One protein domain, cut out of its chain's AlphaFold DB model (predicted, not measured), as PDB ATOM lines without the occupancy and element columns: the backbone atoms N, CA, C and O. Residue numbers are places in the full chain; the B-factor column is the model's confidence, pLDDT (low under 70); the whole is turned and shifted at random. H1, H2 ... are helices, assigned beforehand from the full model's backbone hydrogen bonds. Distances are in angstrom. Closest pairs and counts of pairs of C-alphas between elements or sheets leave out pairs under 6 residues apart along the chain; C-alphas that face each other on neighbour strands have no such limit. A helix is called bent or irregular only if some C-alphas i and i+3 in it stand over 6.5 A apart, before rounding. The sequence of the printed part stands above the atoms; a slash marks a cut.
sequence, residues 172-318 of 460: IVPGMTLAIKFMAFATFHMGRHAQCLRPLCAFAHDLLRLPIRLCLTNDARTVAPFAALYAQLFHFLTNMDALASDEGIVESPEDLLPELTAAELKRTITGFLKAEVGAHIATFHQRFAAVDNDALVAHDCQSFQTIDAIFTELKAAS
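What this domain is: This is residues 172 to 318 of the 460 residues of the protein "Hypothetical protein" of Neobodo designis (UniProt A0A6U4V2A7). An elongated, all-helix body has H5 running through its middle, with H1 side by side with it and the helical hairpin of H6b and H7 packed on its opposite side. The bent H6 places its first arm, H6a, between H3 and H7, and the loop around Glu 251 sticks out at one end of the long axis. The 147 printed residues, with seven named helices, H1 to H7, and no named strand, are compact: radius of gyration of the C-alphas 14.5 A, spans 46 by 29 by 28 A.

How they stand to each other: Start at H1, residues 172 to 187: it touches H5, residues 220 to 239, the same way at a shallow tilt of 24 degrees, closest at C-alphas 184 and 236, 4.1 A. H2, residues 192 to 195, is close but not clearly touching H1, closest at C-alphas 187 and 194, 5.0 A. Next find H6, residues 262 to 289, the hub, one helix by its hydrogen bonds but bent: C-alphas 276 and 279 are 9.1 A apart. Its arms are H6a, 262 to 276, and H6b, 279 to 289, itself irregular, with C-alphas 279 and 282 7.6 A apart. H6a touches H3, residues 202 to 208, closest at C-alphas 272 and 208, 5.8 A. With residues 275 to 276 alone it only just touches H4, residues 212 to 215, in 3 pairs of C-alphas within 8 A, closest 276 and 213, 4.7 A. H6b touches H5, closest at C-alphas 288 and 231, 4.5 A. H7, residues 302 to 317, forms a hairpin with H6b, closest at C-alphas 311 and 285, 6.1 A. Every O i to N i+4 pair is within hydrogen-bond range in H1, H3, H6a and H7, 14 of 16 in H5 and 6 of 7 in H6b; H2 and H4 are too short for one.

Where its parts are: Find C-alpha 172 at (71.872, 77.235, 35.870); H1 runs 22.4 A from there. H5 measures 27.7 A, H6a 20.5 A, and H7 22.5 A, ending at C-alpha 317, (67.839, 48.072, 49.097).

The domain as a whole: The printed part has no cut. Long links are residues 240 to 261 and 290 to 301; pLDDT is under 70 at 291 to 294.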
ATOM      1  N   ILE A 172      70.649  78.009  35.580       94.44
ATOM      2  CA  ILE A 172      71.872  77.235  35.870       94.44
ATOM      3  C   ILE A 172      71.674  75.752  35.563       94.44
ATOM      4  O   ILE A 172      72.426  75.182  34.776       94.44
ATOM      5  N   VAL A 173      70.654  75.120  36.151       96.00
ATOM      6  CA  VAL A 173      70.421  73.676  35.974       96.00
ATOM      7  C   VAL A 173      70.099  73.328  34.512       96.00
ATOM      8  O   VAL A 173      70.734  72.406  33.988       96.00
ATOM      9  N   PRO A 174      69.209  74.049  33.798       96.00
ATOM     10  CA  PRO A 174      68.981  73.815  32.371       96.00
ATOM     11  C   PRO A 174      70.234  74.036  31.517       96.00
ATOM     12  O   PRO A 174      70.553  73.196  30.675       96.00
ATOM     13  N   GLY A 175      70.991  75.109  31.767       96.94
ATOM     14  CA  GLY A 175      72.225  75.398  31.041       96.94
ATOM     15  C   GLY A 175      73.301  74.332  31.240       96.94
ATOM     16  O   GLY A 175      73.949  73.921  30.280       96.94
ATOM     17  N   MET A 176      73.483  73.850  32.472       98.25
ATOM     18  CA  MET A 176      74.377  72.727  32.763       98.25
ATOM     19  C   MET A 176      73.881  71.438  32.108       98.25
ATOM     20  O   MET A 176      74.673  70.718  31.513       98.25
ATOM     21  N   THR A 177      72.574  71.170  32.148       97.50
ATOM     22  CA  THR A 177      71.979  69.986  31.507       97.50
ATOM     23  C   THR A 177      72.249  69.983  30.004       97.50
ATOM     24  O   THR A 177      72.664  68.963  29.460       97.50
ATOM     25  N   LEU A 178      72.072  71.129  29.336       97.12
ATOM     26  CA  LEU A 178      72.396  71.294  27.920       97.12
ATOM     27  C   LEU A 178      73.889  71.085  27.656       97.12
ATOM     28  O   LEU A 178      74.237  70.361  26.728       97.12
ATOM     29  N   ALA A 179      74.759  71.689  28.466       98.25
ATOM     30  CA  ALA A 179      76.199  71.552  28.295       98.25
ATOM     31  C   ALA A 179      76.661  70.102  28.464       98.25
ATOM     32  O   ALA A 179      77.393  69.593  27.624       98.25
ATOM     33  N   ILE A 180      76.172  69.382  29.472       97.94
ATOM     34  CA  ILE A 180      76.512  67.968  29.649       97.94
ATOM     35  C   ILE A 180      75.903  67.103  28.534       97.94
ATOM     36  O   ILE A 180      76.586  66.217  28.023       97.94
ATOM     37  N   LYS A 181      74.669  67.385  28.084       96.00
ATOM     38  CA  LYS A 181      74.081  66.724  26.902       96.00
ATOM     39  C   LYS A 181      74.958  66.932  25.666       96.00
ATOM     40  O   LYS A 181      75.184  65.994  24.908       96.00
ATOM     41  N   PHE A 182      75.482  68.140  25.479       97.12
ATOM     42  CA  PHE A 182      76.415  68.464  24.405       97.12
ATOM     43  C   PHE A 182      77.738  67.690  24.538       97.12
ATOM     44  O   PHE A 182      78.229  67.146  23.550       97.12
ATOM     45  N   MET A 183      78.283  67.556  25.751       97.19
ATOM     46  CA  MET A 183      79.476  66.738  26.007       97.19
ATOM     47  C   MET A 183      79.228  65.253  25.700       97.19
ATOM     48  O   MET A 183      80.051  64.608  25.045       97.19
ATOM     49  N   ALA A 184      78.079  64.703  26.112       95.25
ATOM     50  CA  ALA A 184      77.668  63.341  25.772       95.25
ATOM     51  C   ALA A 184      77.537  63.171  24.248       95.25
ATOM     52  O   ALA A 184      78.106  62.241  23.676       95.25
ATOM     53  N   PHE A 185      76.892  64.127  23.573       94.25
ATOM     54  CA  PHE A 185      76.802  64.191  22.115       94.25
ATOM     55  C   PHE A 185      78.188  64.137  21.446       94.25
ATOM     56  O   PHE A 185      78.420  63.305  20.562       94.25
ATOM     57  N   ALA A 186      79.127  64.977  21.884       95.69
ATOM     58  CA  ALA A 186      80.458  65.062  21.292       95.69
ATOM     59  C   ALA A 186      81.283  63.780  21.504       95.69
ATOM     60  O   ALA A 186      82.067  63.409  20.637       95.69
ATOM     61  N   THR A 187      81.079  63.069  22.617       95.62
ATOM     62  CA  THR A 187      81.876  61.890  23.006       95.62
ATOM     63  C   THR A 187      81.322  60.544  22.553       95.62
ATOM     64  O   THR A 187      82.047  59.549  22.568       95.62
ATOM     65  N   PHE A 188      80.064  60.476  22.121       92.94
ATOM     66  CA  PHE A 188      79.412  59.216  21.761       92.94
ATOM     67  C   PHE A 188      80.205  58.407  20.710       92.94
ATOM     68  O   PHE A 188      80.560  58.917  19.651       92.94
ATOM     69  N   HIS A 189      80.530  57.143  20.980       89.06
ATOM     70  CA  HIS A 189      81.373  56.311  20.100       89.06
ATOM     71  C   HIS A 189      82.703  56.954  19.645       89.06
ATOM     72  O   HIS A 189      83.202  56.625  18.572       89.06
ATOM     73  N   MET A 190      83.305  57.845  20.441       91.62
ATOM     74  CA  MET A 190      84.625  58.429  20.138       91.62
ATOM     75  C   MET A 190      85.793  57.657  20.776       91.62
ATOM     76  O   MET A 190      86.955  58.026  20.592       91.62
ATOM     77  N   GLY A 191      85.504  56.567  21.498       90.31
ATOM     78  CA  GLY A 191      86.498  55.639  22.042       90.31
ATOM     79  C   GLY A 191      87.588  56.349  22.845       90.31
ATOM     80  O   GLY A 191      87.296  57.149  23.735       90.31
ATOM     81  N   ARG A 192      88.856  56.108  22.488       89.56
ATOM     82  CA  ARG A 192      90.012  56.704  23.176       89.56
ATOM     83  C   ARG A 192      89.991  58.236  23.182       89.56
ATOM     84  O   ARG A 192      90.441  58.841  24.144       89.56
ATOM     85  N   HIS A 193      89.437  58.876  22.153       91.69
ATOM     86  CA  HIS A 193      89.354  60.338  22.123       91.69
ATOM     87  C   HIS A 193      88.394  60.891  23.180       91.69
ATOM     88  O   HIS A 193      88.678  61.937  23.756       91.69
ATOM     89  N   ALA A 194      87.297  60.184  23.478       94.06
ATOM     90  CA  ALA A 194      86.426  60.550  24.592       94.06
ATOM     91  C   ALA A 194      87.143  60.364  25.937       94.06
ATOM     92  O   ALA A 194      87.072  61.241  26.793       94.06
ATOM     93  N   GLN A 195      87.885  59.263  26.104       93.19
ATOM     94  CA  GLN A 195      88.650  58.982  27.327       93.19
ATOM     95  C   GLN A 195      89.665  60.084  27.660       93.19
ATOM     96  O   GLN A 195      89.827  60.421  28.830       93.19
ATOM     97  N   CYS A 196      90.288  60.702  26.650       91.69
ATOM     98  CA  CYS A 196      91.231  61.810  26.839       91.69
ATOM     99  C   CYS A 196      90.622  63.054  27.508       91.69
ATOM    100  O   CYS A 196      91.371  63.890  28.004       91.69
ATOM    101  N   LEU A 197      89.291  63.202  27.539       94.69
ATOM    102  CA  LEU A 197      88.645  64.306  28.257       94.69
ATOM    103  C   LEU A 197      88.579  64.071  29.765       94.69
ATOM    104  O   LEU A 197      88.456  65.032  30.524       94.69
ATOM    105  N   ARG A 198      88.650  62.813  30.214       95.06
ATOM    106  CA  ARG A 198      88.445  62.445  31.617       95.06
ATOM    107  C   ARG A 198      89.320  63.247  32.587       95.06
ATOM    108  O   ARG A 198      88.738  63.759  33.539       95.06
ATOM    109  N   PRO A 199      90.633  63.459  32.361       95.12
ATOM    110  CA  PRO A 199      91.472  64.249  33.273       95.12
ATOM    111  C   PRO A 199      91.019  65.708  33.441       95.12
ATOM    112  O   PRO A 199      91.309  66.336  34.453       95.12
ATOM    113  N   LEU A 200      90.281  66.249  32.468       94.88
ATOM    114  CA  LEU A 200      89.787  67.629  32.477       94.88
ATOM    115  C   LEU A 200      88.416  67.764  33.172       94.88
ATOM    116  O   LEU A 200      87.927  68.872  33.411       94.88
ATOM    117  N   CYS A 201      87.781  66.642  33.522       95.88
ATOM    118  CA  CYS A 201      86.399  66.583  33.996       95.88
ATOM    119  C   CYS A 201      86.260  66.639  35.526       95.88
ATOM    120  O   CYS A 201      85.367  66.000  36.080       95.88
ATOM    121  N   ALA A 202      87.088  67.427  36.223       95.50
ATOM    122  CA  ALA A 202      86.991  67.601  37.682       95.50
ATOM    123  C   ALA A 202      85.572  68.005  38.143       95.50
ATOM    124  O   ALA A 202      85.076  67.508  39.153       95.50
ATOM    125  N   PHE A 203      84.865  68.796  37.324       97.12
ATOM    126  CA  PHE A 203      83.482  69.206  37.578       97.12
ATOM    127  C   PHE A 203      82.517  68.022  37.776       97.12
ATOM    128  O   PHE A 203      81.506  68.176  38.453       97.12
ATOM    129  N   ALA A 204      82.788  66.851  37.182       97.31
ATOM    130  CA  ALA A 204      81.930  65.677  37.316       97.31
ATOM    131  C   ALA A 204      81.954  65.136  38.751       97.31
ATOM    132  O   ALA A 204      80.905  64.796  39.295       97.31
ATOM    133  N   HIS A 205      83.136  65.097  39.371       96.38
ATOM    134  CA  HIS A 205      83.277  64.730  40.776       96.38
ATOM    135  C   HIS A 205      82.632  65.784  41.685       96.38
ATOM    136  O   HIS A 205      81.859  65.430  42.573       96.38
ATOM    137  N   ASP A 206      82.880  67.071  41.417       97.44
ATOM    138  CA  ASP A 206      82.306  68.180  42.190       97.44
ATOM    139  C   ASP A 206      80.769  68.170  42.146       97.44
ATOM    140  O   ASP A 206      80.115  68.290  43.181       97.44
ATOM    141  N   LEU A 207      80.181  67.938  40.965       97.75
ATOM    142  CA  LEU A 207      78.735  67.780  40.784       97.75
ATOM    143  C   LEU A 207      78.170  66.663  41.663       97.75
ATOM    144  O   LEU A 207      77.185  66.872  42.363       97.75
ATOM    145  N   LEU A 208      78.807  65.491  41.678       98.25
ATOM    146  CA  LEU A 208      78.356  64.350  42.482       98.25
ATOM    147  C   LEU A 208      78.497  64.576  43.999       98.25
ATOM    148  O   LEU A 208      78.014  63.764  44.785       98.25
ATOM    149  N   ARG A 209      79.139  65.662  44.435       97.06
ATOM    150  CA  ARG A 209      79.254  66.040  45.852       97.06
ATOM    151  C   ARG A 209      78.284  67.135  46.275       97.06
ATOM    152  O   ARG A 209      78.256  67.491  47.454       97.06
ATOM    153  N   LEU A 210      77.489  67.661  45.346       96.62
ATOM    154  CA  LEU A 210      76.539  68.722  45.643       96.62
ATOM    155  C   LEU A 210      75.402  68.233  46.556       96.62
ATOM    156  O   LEU A 210      74.793  67.201  46.266       96.62
ATOM    157  N   PRO A 211      75.038  69.001  47.604       95.25
ATOM    158  CA  PRO A 211      73.959  68.649  48.524       95.25
ATOM    159  C   PRO A 211      72.585  68.985  47.919       95.25
ATOM    160  O   PRO A 211      71.899  69.919  48.342       95.25
ATOM    161  N   ILE A 212      72.185  68.260  46.874       95.31
ATOM    162  CA  ILE A 212      70.943  68.533  46.138       95.31
ATOM    163  C   ILE A 212      69.688  68.023  46.850       95.31
ATOM    164  O   ILE A 212      68.587  68.360  46.419       95.31
ATOM    165  N   ARG A 213      69.807  67.223  47.921       93.75
ATOM    166  CA  ARG A 213      68.657  66.604  48.604       93.75
ATOM    167  C   ARG A 213      67.582  67.623  48.990       93.75
ATOM    168  O   ARG A 213      66.396  67.336  48.858       93.75
ATOM    169  N   LEU A 214      67.980  68.824  49.420       90.94
ATOM    170  CA  LEU A 214      67.048  69.900  49.790       90.94
ATOM    171  C   LEU A 214      66.241  70.449  48.601       90.94
ATOM    172  O   LEU A 214      65.177  71.030  48.794       90.94
ATOM    173  N   CYS A 215      66.727  70.258  47.375       90.38
ATOM    174  CA  CYS A 215      66.022  70.620  46.150       90.38
ATOM    175  C   CYS A 215      65.105  69.500  45.644       90.38
ATOM    176  O   CYS A 215      64.200  69.771  44.858       90.38
ATOM    177  N   LEU A 216      65.301  68.257  46.094       92.06
ATOM    178  CA  LEU A 216      64.509  67.097  45.682       92.06
ATOM    179  C   LEU A 216      63.263  66.936  46.562       92.06
ATOM    180  O   LEU A 216      63.122  65.980  47.332       92.06
ATOM    181  N   THR A 217      62.342  67.891  46.450       85.19
ATOM    182  CA  THR A 217      61.041  67.811  47.130       85.19
ATOM    183  C   THR A 217      60.150  66.734  46.492       85.19
ATOM    184  O   THR A 217      60.475  66.177  45.448       85.19
ATOM    185  N   ASN A 218      58.984  66.447  47.078       81.38
ATOM    186  CA  ASN A 218      58.008  65.536  46.460       81.38
ATOM    187  C   ASN A 218      57.305  66.136  45.218       81.38
ATOM    188  O   ASN A 218      56.447  65.475  44.636       81.38
ATOM    189  N   ASP A 219      57.637  67.367  44.799       85.69
ATOM    190  CA  ASP A 219      57.149  67.946  43.542       85.69
ATOM    191  C   ASP A 219      58.039  67.515  42.364       85.69
ATOM    192  O   ASP A 219      59.229  67.854  42.291       85.69
ATOM    193  N   ALA A 220      57.431  66.831  41.391       85.12
ATOM    194  CA  ALA A 220      58.067  66.409  40.147       85.12
ATOM    195  C   ALA A 220      58.763  67.561  39.398       85.12
ATOM    196  O   ALA A 220      59.797  67.334  38.773       85.12
ATOM    197  N   ARG A 221      58.261  68.800  39.501       86.00
ATOM    198  CA  ARG A 221      58.871  69.991  38.877       86.00
ATOM    199  C   ARG A 221      60.247  70.329  39.437       86.00
ATOM    200  O   ARG A 221      61.060  70.917  38.734       86.00
ATOM    201  N   THR A 222      60.517  69.947  40.683       86.94
ATOM    202  CA  THR A 222      61.821  70.162  41.326       86.94
ATOM    203  C   THR A 222      62.771  68.990  41.106       86.94
ATOM    204  O   THR A 222      63.965  69.194  40.919       86.94
ATOM    205  N   VAL A 223      62.244  67.764  41.035       92.50
ATOM    206  CA  VAL A 223      63.041  66.547  40.821       92.50
ATOM    207  C   VAL A 223      63.480  66.405  39.363       92.50
ATOM    208  O   VAL A 223      64.625  66.039  39.101       92.50
ATOM    209  N   ALA A 224      62.599  66.703  38.404       92.44
ATOM    210  CA  ALA A 224      62.844  66.446  36.986       92.44
ATOM    211  C   ALA A 224      64.075  67.179  36.410       92.44
ATOM    212  O   ALA A 224      64.852  66.519  35.716       92.44
ATOM    213  N   PRO A 225      64.333  68.472  36.707       93.94
ATOM    214  CA  PRO A 225      65.529  69.158  36.214       93.94
ATOM    215  C   PRO A 225      66.832  68.517  36.703       93.94
ATOM    216  O   PRO A 225      67.761  68.333  35.921       93.94
ATOM    217  N   PHE A 226      66.893  68.108  37.974       96.00
ATOM    218  CA  PHE A 226      68.068  67.425  38.522       96.00
ATOM    219  C   PHE A 226      68.200  65.999  37.987       96.00
ATOM    220  O   PHE A 226      69.291  65.602  37.586       96.00
ATOM    221  N   ALA A 227      67.105  65.243  37.899       95.88
ATOM    222  CA  ALA A 227      67.126  63.920  37.281       95.88
ATOM    223  C   ALA A 227      67.638  63.991  35.832       95.88
ATOM    224  O   ALA A 227      68.424  63.144  35.416       95.88
ATOM    225  N   ALA A 228      67.244  65.025  35.077       94.56
ATOM    226  CA  ALA A 228      67.756  65.274  33.735       94.56
ATOM    227  C   ALA A 228      69.255  65.613  33.743       94.56
ATOM    228  O   ALA A 228      70.004  64.975  33.008       94.56
ATOM    229  N   LEU A 229      69.699  66.546  34.593       97.00
ATOM    230  CA  LEU A 229      71.109  66.931  34.721       97.00
ATOM    231  C   LEU A 229      72.016  65.718  34.978       97.00
ATOM    232  O   LEU A 229      72.989  65.503  34.257       97.00
ATOM    233  N   TYR A 230      71.684  64.904  35.983       97.81
ATOM    234  CA  TYR A 230      72.510  63.756  36.363       97.81
ATOM    235  C   TYR A 230      72.394  62.589  35.384       97.81
ATOM    236  O   TYR A 230      73.387  61.904  35.160       97.81
ATOM    237  N   ALA A 231      71.244  62.387  34.732       96.44
ATOM    238  CA  ALA A 231      71.153  61.421  33.639       96.44
ATOM    239  C   ALA A 231      72.121  61.778  32.501       96.44
ATOM    240  O   ALA A 231      72.859  60.909  32.044       96.44
ATOM    241  N   GLN A 232      72.195  63.059  32.111       96.75
ATOM    242  CA  GLN A 232      73.168  63.509  31.110       96.75
ATOM    243  C   GLN A 232      74.610  63.328  31.596       96.75
ATOM    244  O   GLN A 232      75.463  62.907  30.817       96.75
ATOM    245  N   LEU A 233      74.891  63.580  32.882       98.06
ATOM    246  CA  LEU A 233      76.222  63.345  33.458       98.06
ATOM    247  C   LEU A 233      76.620  61.875  33.343       98.06
ATOM    248  O   LEU A 233      77.724  61.567  32.900       98.06
ATOM    249  N   PHE A 234      75.714  60.961  33.679       97.81
ATOM    250  CA  PHE A 234      75.966  59.529  33.564       97.81
ATOM    251  C   PHE A 234      76.117  59.074  32.111       97.81
ATOM    252  O   PHE A 234      76.991  58.255  31.835       97.81
ATOM    253  N   HIS A 235      75.349  59.627  31.168       96.06
ATOM    254  CA  HIS A 235      75.537  59.369  29.733       96.06
ATOM    255  C   HIS A 235      76.908  59.850  29.242       96.06
ATOM    256  O   HIS A 235      77.598  59.125  28.530       96.06
ATOM    257  N   PHE A 236      77.353  61.029  29.678       96.88
ATOM    258  CA  PHE A 236      78.684  61.542  29.357       96.88
ATOM    259  C   PHE A 236      79.805  60.650  29.920       96.88
ATOM    260  O   PHE A 236      80.707  60.257  29.179       96.88
ATOM    261  N   LEU A 237      79.721  60.254  31.195       97.31
ATOM    262  CA  LEU A 237      80.679  59.324  31.813       97.31
ATOM    263  C   LEU A 237      80.688  57.956  31.116       97.31
ATOM    264  O   LEU A 237      81.747  57.350  30.951       97.31
ATOM    265  N   THR A 238      79.518  57.496  30.676       96.50
ATOM    266  CA  THR A 238      79.346  56.264  29.901       96.50
ATOM    267  C   THR A 238      80.074  56.341  28.560       96.50
ATOM    268  O   THR A 238      80.808  55.422  28.204       96.50
ATOM    269  N   ASN A 239      79.941  57.455  27.836       95.25
ATOM    270  CA  ASN A 239      80.584  57.638  26.534       95.25
ATOM    271  C   ASN A 239      82.116  57.730  26.619       95.25
ATOM    272  O   ASN A 239      82.801  57.372  25.662       95.25
ATOM    273  N   MET A 240      82.655  58.170  27.758       95.38
ATOM    274  CA  MET A 240      84.093  58.119  28.055       95.38
ATOM    275  C   MET A 240      84.553  56.762  28.601       95.38
ATOM    276  O   MET A 240      85.742  56.578  28.833       95.38
ATOM    277  N   ASP A 241      83.631  55.837  28.857       95.69
ATOM    278  CA  ASP A 241      83.858  54.598  29.599       95.69
ATOM    279  C   ASP A 241      84.633  54.803  30.922       95.69
ATOM    280  O   ASP A 241      85.529  54.042  31.295       95.69
ATOM    281  N   ALA A 242      84.276  55.870  31.647       96.00
ATOM    282  CA  ALA A 242      85.028  56.378  32.794       96.00
ATOM    283  C   ALA A 242      85.039  55.454  34.029       96.00
ATOM    284  O   ALA A 242      85.775  55.706  34.978       96.00
ATOM    285  N   LEU A 243      84.217  54.406  34.067       96.44
ATOM    286  CA  LEU A 243      84.140  53.453  35.177       96.44
ATOM    287  C   LEU A 243      84.762  52.089  34.819       96.44
ATOM    288  O   LEU A 243      84.792  51.199  35.672       96.44
ATOM    289  N   ALA A 244      85.256  51.884  33.597       93.50
ATOM    290  CA  ALA A 244      85.805  50.592  33.185       93.50
ATOM    291  C   ALA A 244      87.206  50.331  33.744       93.50
ATOM    292  O   ALA A 244      87.412  49.373  34.488       93.50
ATOM    293  N   SER A 245      88.157  51.188  33.376       89.81
ATOM    294  CA  SER A 245      89.579  51.071  33.700       89.81
ATOM    295  C   SER A 245      90.211  52.462  33.769       89.81
ATOM    296  O   SER A 245      89.644  53.428  33.259       89.81
ATOM    297  N   ASP A 246      91.378  52.553  34.402       90.44
ATOM    298  CA  ASP A 246      92.233  53.747  34.407       90.44
ATOM    299  C   ASP A 246      93.428  53.604  33.438       90.44
ATOM    300  O   ASP A 246      94.192  54.545  33.226       90.44
ATOM    301  N   GLU A 247      93.577  52.434  32.806       85.56
ATOM    302  CA  GLU A 247      94.677  52.138  31.889       85.56
ATOM    303  C   GLU A 247      94.592  52.954  30.590       85.56
ATOM    304  O   GLU A 247      93.570  52.977  29.905       85.56
ATOM    305  N   GLY A 248      95.705  53.590  30.210       80.12
ATOM    306  CA  GLY A 248      95.860  54.248  28.908       80.12
ATOM    307  C   GLY A 248      95.140  55.593  28.746       80.12
ATOM    308  O   GLY A 248      95.125  56.130  27.633       80.12
ATOM    309  N   ILE A 249      94.574  56.130  29.833       84.38
ATOM    310  CA  ILE A 249      93.879  57.428  29.874       84.38
ATOM    311  C   ILE A 249      94.867  58.592  29.883       84.38
ATOM    312  O   ILE A 249      94.680  59.578  29.173       84.38
ATOM    313  N   VAL A 250      95.924  58.454  30.675       85.81
ATOM    314  CA  VAL A 250      97.032  59.402  30.820       85.81
ATOM    315  C   VAL A 250      98.351  58.673  30.579       85.81
ATOM    316  O   VAL A 250      98.411  57.447  30.686       85.81
ATOM    317  N   GLU A 251      99.396  59.415  30.206       80.94
ATOM    318  CA  GLU A 251     100.730  58.841  29.984       80.94
ATOM    319  C   GLU A 251     101.337  58.332  31.296       80.94
ATOM    320  O   GLU A 251     101.877  57.226  31.326       80.94
ATOM    321  N   SER A 252     101.181  59.097  32.383       80.00
ATOM    322  CA  SER A 252     101.509  58.667  33.742       80.00
ATOM    323  C   SER A 252     100.239  58.540  34.586       80.00
ATOM    324  O   SER A 252      99.458  59.490  34.625       80.00
ATOM    325  N   PRO A 253     100.019  57.429  35.320       73.94
ATOM    326  CA  PRO A 253      98.883  57.288  36.239       73.94
ATOM    327  C   PRO A 253      98.774  58.416  37.276       73.94
ATOM    328  O   PRO A 253      97.682  58.692  37.763       73.94
ATOM    329  N   GLU A 254      99.892  59.073  37.598       78.88
ATOM    330  CA  GLU A 254      99.965  60.200  38.536       78.88
ATOM    331  C   GLU A 254      99.317  61.486  37.991       78.88
ATOM    332  O   GLU A 254      98.951  62.363  38.771       78.88
ATOM    333  N   ASP A 255      99.130  61.592  36.670       86.75
ATOM    334  CA  ASP A 255      98.509  62.756  36.025       86.75
ATOM    335  C   ASP A 255      96.974  62.733  36.123       86.75
ATOM    336  O   ASP A 255      96.308  63.741  35.870       86.75
ATOM    337  N   LEU A 256      96.387  61.582  36.475       92.56
ATOM    338  CA  LEU A 256      94.955  61.471  36.718       92.56
ATOM    339  C   LEU A 256      94.658  61.868  38.164       92.56
ATOM    340  O   LEU A 256      95.124  61.230  39.107       92.56
ATOM    341  N   LEU A 257      93.825  62.896  38.336       94.19
ATOM    342  CA  LEU A 257      93.341  63.298  39.656       94.19
ATOM    343  C   LEU A 257      92.735  62.085  40.394       94.19
ATOM    344  O   LEU A 257      91.920  61.375  39.792       94.19
ATOM    345  N   PRO A 258      93.075  61.845  41.677       94.81
ATOM    346  CA  PRO A 258      92.563  60.703  42.440       94.81
ATOM    347  C   PRO A 258      91.033  60.589  42.412       94.81
ATOM    348  O   PRO A 258      90.484  59.491  42.294       94.81
ATOM    349  N   GLU A 259      90.352  61.737  42.441       95.38
ATOM    350  CA  GLU A 259      88.897  61.905  42.382       95.38
ATOM    351  C   GLU A 259      88.273  61.402  41.075       95.38
ATOM    352  O   GLU A 259      87.080  61.094  41.017       95.38
ATOM    353  N   LEU A 260      89.084  61.334  40.020       96.19
ATOM    354  CA  LEU A 260      88.684  60.952  38.677       96.19
ATOM    355  C   LEU A 260      89.091  59.524  38.327       96.19
ATOM    356  O   LEU A 260      88.854  59.132  37.190       96.19
ATOM    357  N   THR A 261      89.646  58.738  39.257       96.38
ATOM    358  CA  THR A 261      89.920  57.295  39.075       96.38
ATOM    359  C   THR A 261      88.632  56.472  39.028       96.38
ATOM    360  O   THR A 261      87.580  56.902  39.506       96.38
ATOM    361  N   ALA A 262      88.670  55.281  38.420       96.50
ATOM    362  CA  ALA A 262      87.441  54.541  38.115       96.50
ATOM    363  C   ALA A 262      86.811  54.025  39.410       96.50
ATOM    364  O   ALA A 262      85.588  54.016  39.568       96.50
ATOM    365  N   ALA A 263      87.662  53.630  40.358       96.31
ATOM    366  CA  ALA A 263      87.261  53.232  41.698       96.31
ATOM    367  C   ALA A 263      86.603  54.392  42.464       96.31
ATOM    368  O   ALA A 263      85.539  54.214  43.063       96.31
ATOM    369  N   GLU A 264      87.196  55.585  42.411       97.06
ATOM    370  CA  GLU A 264      86.699  56.747  43.142       97.06
ATOM    371  C   GLU A 264      85.405  57.308  42.541       97.06
ATOM    372  O   GLU A 264      84.477  57.638  43.283       97.06
ATOM    373  N   LEU A 265      85.271  57.316  41.212       97.88
ATOM    374  CA  LEU A 265      84.019  57.671  40.542       97.88
ATOM    375  C   LEU A 265      82.889  56.700  40.912       97.88
ATOM    376  O   LEU A 265      81.807  57.152  41.285       97.88
ATOM    377  N   LYS A 266      83.131  55.378  40.908       98.06
ATOM    378  CA  LYS A 266      82.142  54.378  41.372       98.06
ATOM    379  C   LYS A 266      81.701  54.645  42.809       98.06
ATOM    380  O   LYS A 266      80.501  54.635  43.106       98.06
ATOM    381  N   ARG A 267      82.666  54.909  43.698       98.06
ATOM    382  CA  ARG A 267      82.405  55.215  45.108       98.06
ATOM    383  C   ARG A 267      81.575  56.490  45.254       98.06
ATOM    384  O   ARG A 267      80.592  56.490  45.994       98.06
ATOM    385  N   THR A 268      81.942  57.544  44.532       98.06
ATOM    386  CA  THR A 268      81.273  58.849  44.583       98.06
ATOM    387  C   THR A 268      79.853  58.761  44.029       98.06
ATOM    388  O   THR A 268      78.928  59.221  44.689       98.06
ATOM    389  N   ILE A 269      79.642  58.093  42.889       98.50
ATOM    390  CA  ILE A 269      78.307  57.875  42.303       98.50
ATOM    391  C   ILE A 269      77.410  57.102  43.272       98.50
ATOM    392  O   ILE A 269      76.287  57.520  43.543       98.50
ATOM    393  N   THR A 270      77.908  56.002  43.843       98.12
ATOM    394  CA  THR A 270      77.139  55.193  44.803       98.12
ATOM    395  C   THR A 270      76.776  56.005  46.048       98.12
ATOM    396  O   THR A 270      75.631  55.976  46.505       98.12
ATOM    397  N   GLY A 271      77.740  56.762  46.585       97.88
ATOM    398  CA  GLY A 271      77.537  57.650  47.728       97.88
ATOM    399  C   GLY A 271      76.504  58.738  47.444       97.88
ATOM    400  O   GLY A 271      75.575  58.904  48.231       97.88
ATOM    401  N   PHE A 272      76.620  59.412  46.300       98.25
ATOM    402  CA  PHE A 272      75.691  60.438  45.832       98.25
ATOM    403  C   PHE A 272      74.268  59.902  45.677       98.25
ATOM    404  O   PHE A 272      73.331  60.462  46.233       98.25
ATOM    405  N   LEU A 273      74.087  58.787  44.966       97.81
ATOM    406  CA  LEU A 273      72.763  58.209  44.741       97.81
ATOM    407  C   LEU A 273      72.103  57.798  46.068       97.81
ATOM    408  O   LEU A 273      70.927  58.083  46.306       97.81
ATOM    409  N   LYS A 274      72.871  57.196  46.982       96.25
ATOM    410  CA  LYS A 274      72.370  56.797  48.302       96.25
ATOM    411  C   LYS A 274      72.052  57.994  49.203       96.25
ATOM    412  O   LYS A 274      71.031  57.984  49.889       96.25
ATOM    413  N   ALA A 275      72.935  58.989  49.251       96.00
ATOM    414  CA  ALA A 275      72.786  60.146  50.122       96.00
ATOM    415  C   ALA A 275      71.818  61.167  49.516       96.00
ATOM    416  O   ALA A 275      70.796  61.480  50.109       96.00
ATOM    417  N   GLU A 276      72.061  61.664  48.321       96.06
ATOM    418  CA  GLU A 276      71.324  62.812  47.810       96.06
ATOM    419  C   GLU A 276      70.010  62.426  47.130       96.06
ATOM    420  O   GLU A 276      68.999  63.089  47.353       96.06
ATOM    421  N   VAL A 277      69.985  61.333  46.359       95.75
ATOM    422  CA  VAL A 277      68.803  60.949  45.563       95.75
ATOM    423  C   VAL A 277      67.778  60.157  46.384       95.75
ATOM    424  O   VAL A 277      66.584  60.461  46.335       95.75
ATOM    425  N   GLY A 278      68.220  59.162  47.159       91.25
ATOM    426  CA  GLY A 278      67.398  58.457  48.150       91.25
ATOM    427  C   GLY A 278      66.051  57.941  47.614       91.25
ATOM    428  O   GLY A 278      65.999  57.038  46.784       91.25
ATOM    429  N   ALA A 279      64.939  58.516  48.083       92.12
ATOM    430  CA  ALA A 279      63.584  58.099  47.693       92.12
ATOM    431  C   ALA A 279      63.281  58.278  46.188       92.12
ATOM    432  O   ALA A 279      62.403  57.605  45.651       92.12
ATOM    433  N   HIS A 280      64.029  59.138  45.491       95.50
ATOM    434  CA  HIS A 280      63.818  59.460  44.074       95.50
ATOM    435  C   HIS A 280      64.628  58.577  43.114       95.50
ATOM    436  O   HIS A 280      64.660  58.835  41.910       95.50
ATOM    437  N   ILE A 281      65.277  57.521  43.620       96.25
ATOM    438  CA  ILE A 281      66.134  56.621  42.830       96.25
ATOM    439  C   ILE A 281      65.392  56.019  41.632       96.25
ATOM    440  O   ILE A 281      65.974  55.876  40.556       96.25
ATOM    441  N   ALA A 282      64.100  55.707  41.777       94.62
ATOM    442  CA  ALA A 282      63.285  55.206  40.673       94.62
ATOM    443  C   ALA A 282      63.199  56.199  39.509       94.62
ATOM    444  O   ALA A 282      63.449  55.808  38.369       94.62
ATOM    445  N   THR A 283      62.932  57.470  39.810       94.31
ATOM    446  CA  THR A 283      62.840  58.561  38.833       94.31
ATOM    447  C   THR A 283      64.177  58.806  38.138       94.31
ATOM    448  O   THR A 283      64.225  58.923  36.915       94.31
ATOM    449  N   PHE A 284      65.278  58.836  38.894       96.38
ATOM    450  CA  PHE A 284      66.617  59.030  38.329       96.38
ATOM    451  C   PHE A 284      67.034  57.856  37.442       96.38
ATOM    452  O   PHE A 284      67.513  58.078  36.333       96.38
ATOM    453  N   HIS A 285      66.805  56.615  37.884       96.38
ATOM    454  CA  HIS A 285      67.122  55.440  37.074       96.38
ATOM    455  C   HIS A 285      66.264  55.390  35.812       96.38
ATOM    456  O   HIS A 285      66.797  55.133  34.742       96.38
ATOM    457  N   GLN A 286      64.964  55.699  35.905       93.56
ATOM    458  CA  GLN A 286      64.105  55.800  34.725       93.56
ATOM    459  C   GLN A 286      64.649  56.837  33.739       93.56
ATOM    460  O   GLN A 286      64.670  56.575  32.543       93.56
ATOM    461  N   ARG A 287      65.115  57.996  34.224       92.81
ATOM    462  CA  ARG A 287      65.683  59.037  33.360       92.81
ATOM    463  C   ARG A 287      67.030  58.641  32.752       92.81
ATOM    464  O   ARG A 287      67.274  58.974  31.600       92.81
ATOM    465  N   PHE A 288      67.879  57.929  33.491       94.12
ATOM    466  CA  PHE A 288      69.150  57.395  32.989       94.12
ATOM    467  C   PHE A 288      68.944  56.292  31.943       94.12
ATOM    468  O   PHE A 288      69.587  56.309  30.896       94.12
ATOM    469  N   ALA A 289      68.032  55.357  32.212       90.38
ATOM    470  CA  ALA A 289      67.717  54.237  31.329       90.38
ATOM    471  C   ALA A 289      66.810  54.633  30.153       90.38
ATOM    472  O   ALA A 289      66.614  53.830  29.241       90.38
ATOM    473  N   ALA A 290      66.233  55.839  30.170       83.12
ATOM    474  CA  ALA A 290      65.414  56.332  29.076       83.12
ATOM    475  C   ALA A 290      66.249  56.404  27.794       83.12
ATOM    476  O   ALA A 290      67.152  57.231  27.659       83.12
ATOM    477  N   VAL A 291      65.890  55.551  26.838       61.91
ATOM    478  CA  VAL A 291      66.336  55.639  25.450       61.91
ATOM    479  C   VAL A 291      65.488  56.719  24.776       61.91
ATOM    480  O   VAL A 291      64.598  56.434  23.976       61.91
ATOM    481  N   ASP A 292      65.680  57.976  25.181       63.91
ATOM    482  CA  ASP A 292      65.116  59.095  24.428       63.91
ATOM    483  C   ASP A 292      65.745  59.073  23.025       63.91
ATOM    484  O   ASP A 292      66.935  58.794  22.882       63.91
ATOM    485  N   ASN A 293      64.975  59.401  21.982       54.44
ATOM    486  CA  ASN A 293      65.453  59.394  20.588       54.44
ATOM    487  C   ASN A 293      66.733  60.236  20.361       54.44
ATOM    488  O   ASN A 293      67.459  59.986  19.401       54.44
ATOM    489  N   ASP A 294      67.006  61.192  21.257       61.34
ATOM    490  CA  ASP A 294      68.159  62.098  21.234       61.34
ATOM    491  C   ASP A 294      69.284  61.721  22.220       61.34
ATOM    492  O   ASP A 294      70.297  62.424  22.292       61.34
ATOM    493  N   ALA A 295      69.114  60.672  23.033       70.06
ATOM    494  CA  ALA A 295      70.120  60.246  24.003       70.06
ATOM    495  C   ALA A 295      71.215  59.439  23.290       70.06
ATOM    496  O   ALA A 295      71.087  58.240  23.063       70.06
ATOM    497  N   LEU A 296      72.302  60.112  22.912       82.75
ATOM    498  CA  LEU A 296      73.490  59.469  22.349       82.75
ATOM    499  C   LEU A 296      74.345  58.878  23.475       82.75
ATOM    500  O   LEU A 296      75.234  59.549  24.005       82.75
ATOM    501  N   VAL A 297      74.068  57.627  23.844       87.81
ATOM    502  CA  VAL A 297      74.748  56.919  24.936       87.81
ATOM    503  C   VAL A 297      75.194  55.515  24.516       87.81
ATOM    504  O   VAL A 297      74.443  54.752  23.912       87.81
ATOM    505  N   ALA A 298      76.439  55.162  24.834       87.00
ATOM    506  CA  ALA A 298      76.997  53.837  24.569       87.00
ATOM    507  C   ALA A 298      76.494  52.800  25.594       87.00
ATOM    508  O   ALA A 298      77.132  52.554  26.615       87.00
ATOM    509  N   HIS A 299      75.331  52.196  25.336       86.88
ATOM    510  CA  HIS A 299      74.715  51.195  26.224       86.88
ATOM    511  C   HIS A 299      75.540  49.911  26.410       86.88
ATOM    512  O   HIS A 299      75.353  49.177  27.378       86.88
ATOM    513  N   ASP A 300      76.433  49.620  25.470       85.56
ATOM    514  CA  ASP A 300      77.242  48.409  25.418       85.56
ATOM    515  C   ASP A 300      78.542  48.498  26.234       85.56
ATOM    516  O   ASP A 300      79.233  47.488  26.381       85.56
ATOM    517  N   CYS A 301      78.877  49.661  26.805       90.81
ATOM    518  CA  CYS A 301      80.113  49.819  27.567       90.81
ATOM    519  C   CYS A 301      79.981  49.388  29.039       90.81
ATOM    520  O   CYS A 301      78.897  49.344  29.632       90.81
ATOM    521  N   GLN A 302      81.129  49.101  29.659       94.94
ATOM    522  CA  GLN A 302      81.208  48.660  31.053       94.94
ATOM    523  C   GLN A 302      80.691  49.734  32.018       94.94
ATOM    524  O   GLN A 302      80.098  49.417  33.054       94.94
ATOM    525  N   SER A 303      80.894  51.010  31.690       96.31
ATOM    526  CA  SER A 303      80.418  52.119  32.515       96.31
ATOM    527  C   SER A 303      78.897  52.197  32.578       96.31
ATOM    528  O   SER A 303      78.367  52.378  33.674       96.31
ATOM    529  N   PHE A 304      78.192  51.974  31.459       96.06
ATOM    530  CA  PHE A 304      76.727  51.921  31.453       96.06
ATOM    531  C   PHE A 304      76.228  50.821  32.390       96.06
ATOM    532  O   PHE A 304      75.442  51.078  33.299       96.06
ATOM    533  N   GLN A 305      76.758  49.606  32.209       96.31
ATOM    534  CA  GLN A 305      76.397  48.427  32.999       96.31
ATOM    535  C   GLN A 305      76.671  48.639  34.492       96.31
ATOM    536  O   GLN A 305      75.873  48.245  35.336       96.31
ATOM    537  N   THR A 306      77.783  49.298  34.824       97.88
ATOM    538  CA  THR A 306      78.144  49.591  36.215       97.88
ATOM    539  C   THR A 306      77.166  50.579  36.852       97.88
ATOM    540  O   THR A 306      76.723  50.356  37.975       97.88
ATOM    541  N   ILE A 307      76.804  51.661  36.154       97.62
ATOM    542  CA  ILE A 307      75.846  52.652  36.672       97.62
ATOM    543  C   ILE A 307      74.452  52.024  36.816       97.62
ATOM    544  O   ILE A 307      73.794  52.218  37.838       97.62
ATOM    545  N   ASP A 308      74.025  51.230  35.833       97.19
ATOM    546  CA  ASP A 308      72.750  50.508  35.863       97.19
ATOM    547  C   ASP A 308      72.672  49.505  37.028       97.19
ATOM    548  O   ASP A 308      71.662  49.440  37.738       97.19
ATOM    549  N   ALA A 309      73.769  48.787  37.295       97.75
ATOM    550  CA  ALA A 309      73.886  47.892  38.442       97.75
ATOM    551  C   ALA A 309      73.763  48.652  39.772       97.75
ATOM    552  O   ALA A 309      72.961  48.257  40.618       97.75
ATOM    553  N   ILE A 310      74.461  49.787  39.933       98.00
ATOM    554  CA  ILE A 310      74.363  50.627  41.143       98.00
ATOM    555  C   ILE A 310      72.914  51.076  41.375       98.00
ATOM    556  O   ILE A 310      72.401  50.982  42.494       98.00
ATOM    557  N   PHE A 311      72.221  51.543  40.332       97.81
ATOM    558  CA  PHE A 311      70.809  51.912  40.449       97.81
ATOM    559  C   PHE A 311      69.936  50.730  40.872       97.81
ATOM    560  O   PHE A 311      69.091  50.875  41.758       97.81
ATOM    561  N   THR A 312      70.137  49.568  40.254       96.81
ATOM    562  CA  THR A 312      69.365  48.351  40.527       96.81
ATOM    563  C   THR A 312      69.556  47.871  41.967       96.81
ATOM    564  O   THR A 312      68.578  47.574  42.655       96.81
ATOM    565  N   GLU A 313      70.793  47.874  42.462       96.81
ATOM    566  CA  GLU A 313      71.122  47.523  43.846       96.81
ATOM    567  C   GLU A 313      70.474  48.487  44.849       96.81
ATOM    568  O   GLU A 313      69.845  48.055  45.817       96.81
ATOM    569  N   LEU A 314      70.555  49.799  44.602       96.25
ATOM    570  CA  LEU A 314      69.959  50.805  45.486       96.25
ATOM    571  C   LEU A 314      68.426  50.758  45.486       96.25
ATOM    572  O   LEU A 314      67.810  50.988  46.527       96.25
ATOM    573  N   LYS A 315      67.796  50.420  44.353       94.50
ATOM    574  CA  LYS A 315      66.349  50.160  44.290       94.50
ATOM    575  C   LYS A 315      65.953  48.974  45.153       94.50
ATOM    576  O   LYS A 315      64.993  49.081  45.910       94.50
ATOM    577  N   ALA A 316      66.688  47.867  45.046       91.81
ATOM    578  CA  ALA A 316      66.418  46.654  45.812       91.81
ATOM    579  C   ALA A 316      66.628  46.857  47.323       91.81
ATOM    580  O   ALA A 316      65.923  46.257  48.131       91.81
ATOM    581  N   ALA A 317      67.567  47.725  47.706       85.69
ATOM    582  CA  ALA A 317      67.839  48.072  49.097       85.69
ATOM    583  C   ALA A 317      66.841  49.080  49.706       85.69
ATOM    584  O   ALA A 317      66.866  49.290  50.920       85.69
ATOM    585  N   SER A 318      65.980  49.717  48.901       73.62
ATOM    586  CA  SER A 318      64.990  50.680  49.389       73.62
ATOM    587  C   SER A 318      63.757  49.938  49.928       73.62
ATOM    588  O   SER A 318      63.066  49.266  49.158       73.62
TER     589      SER A 318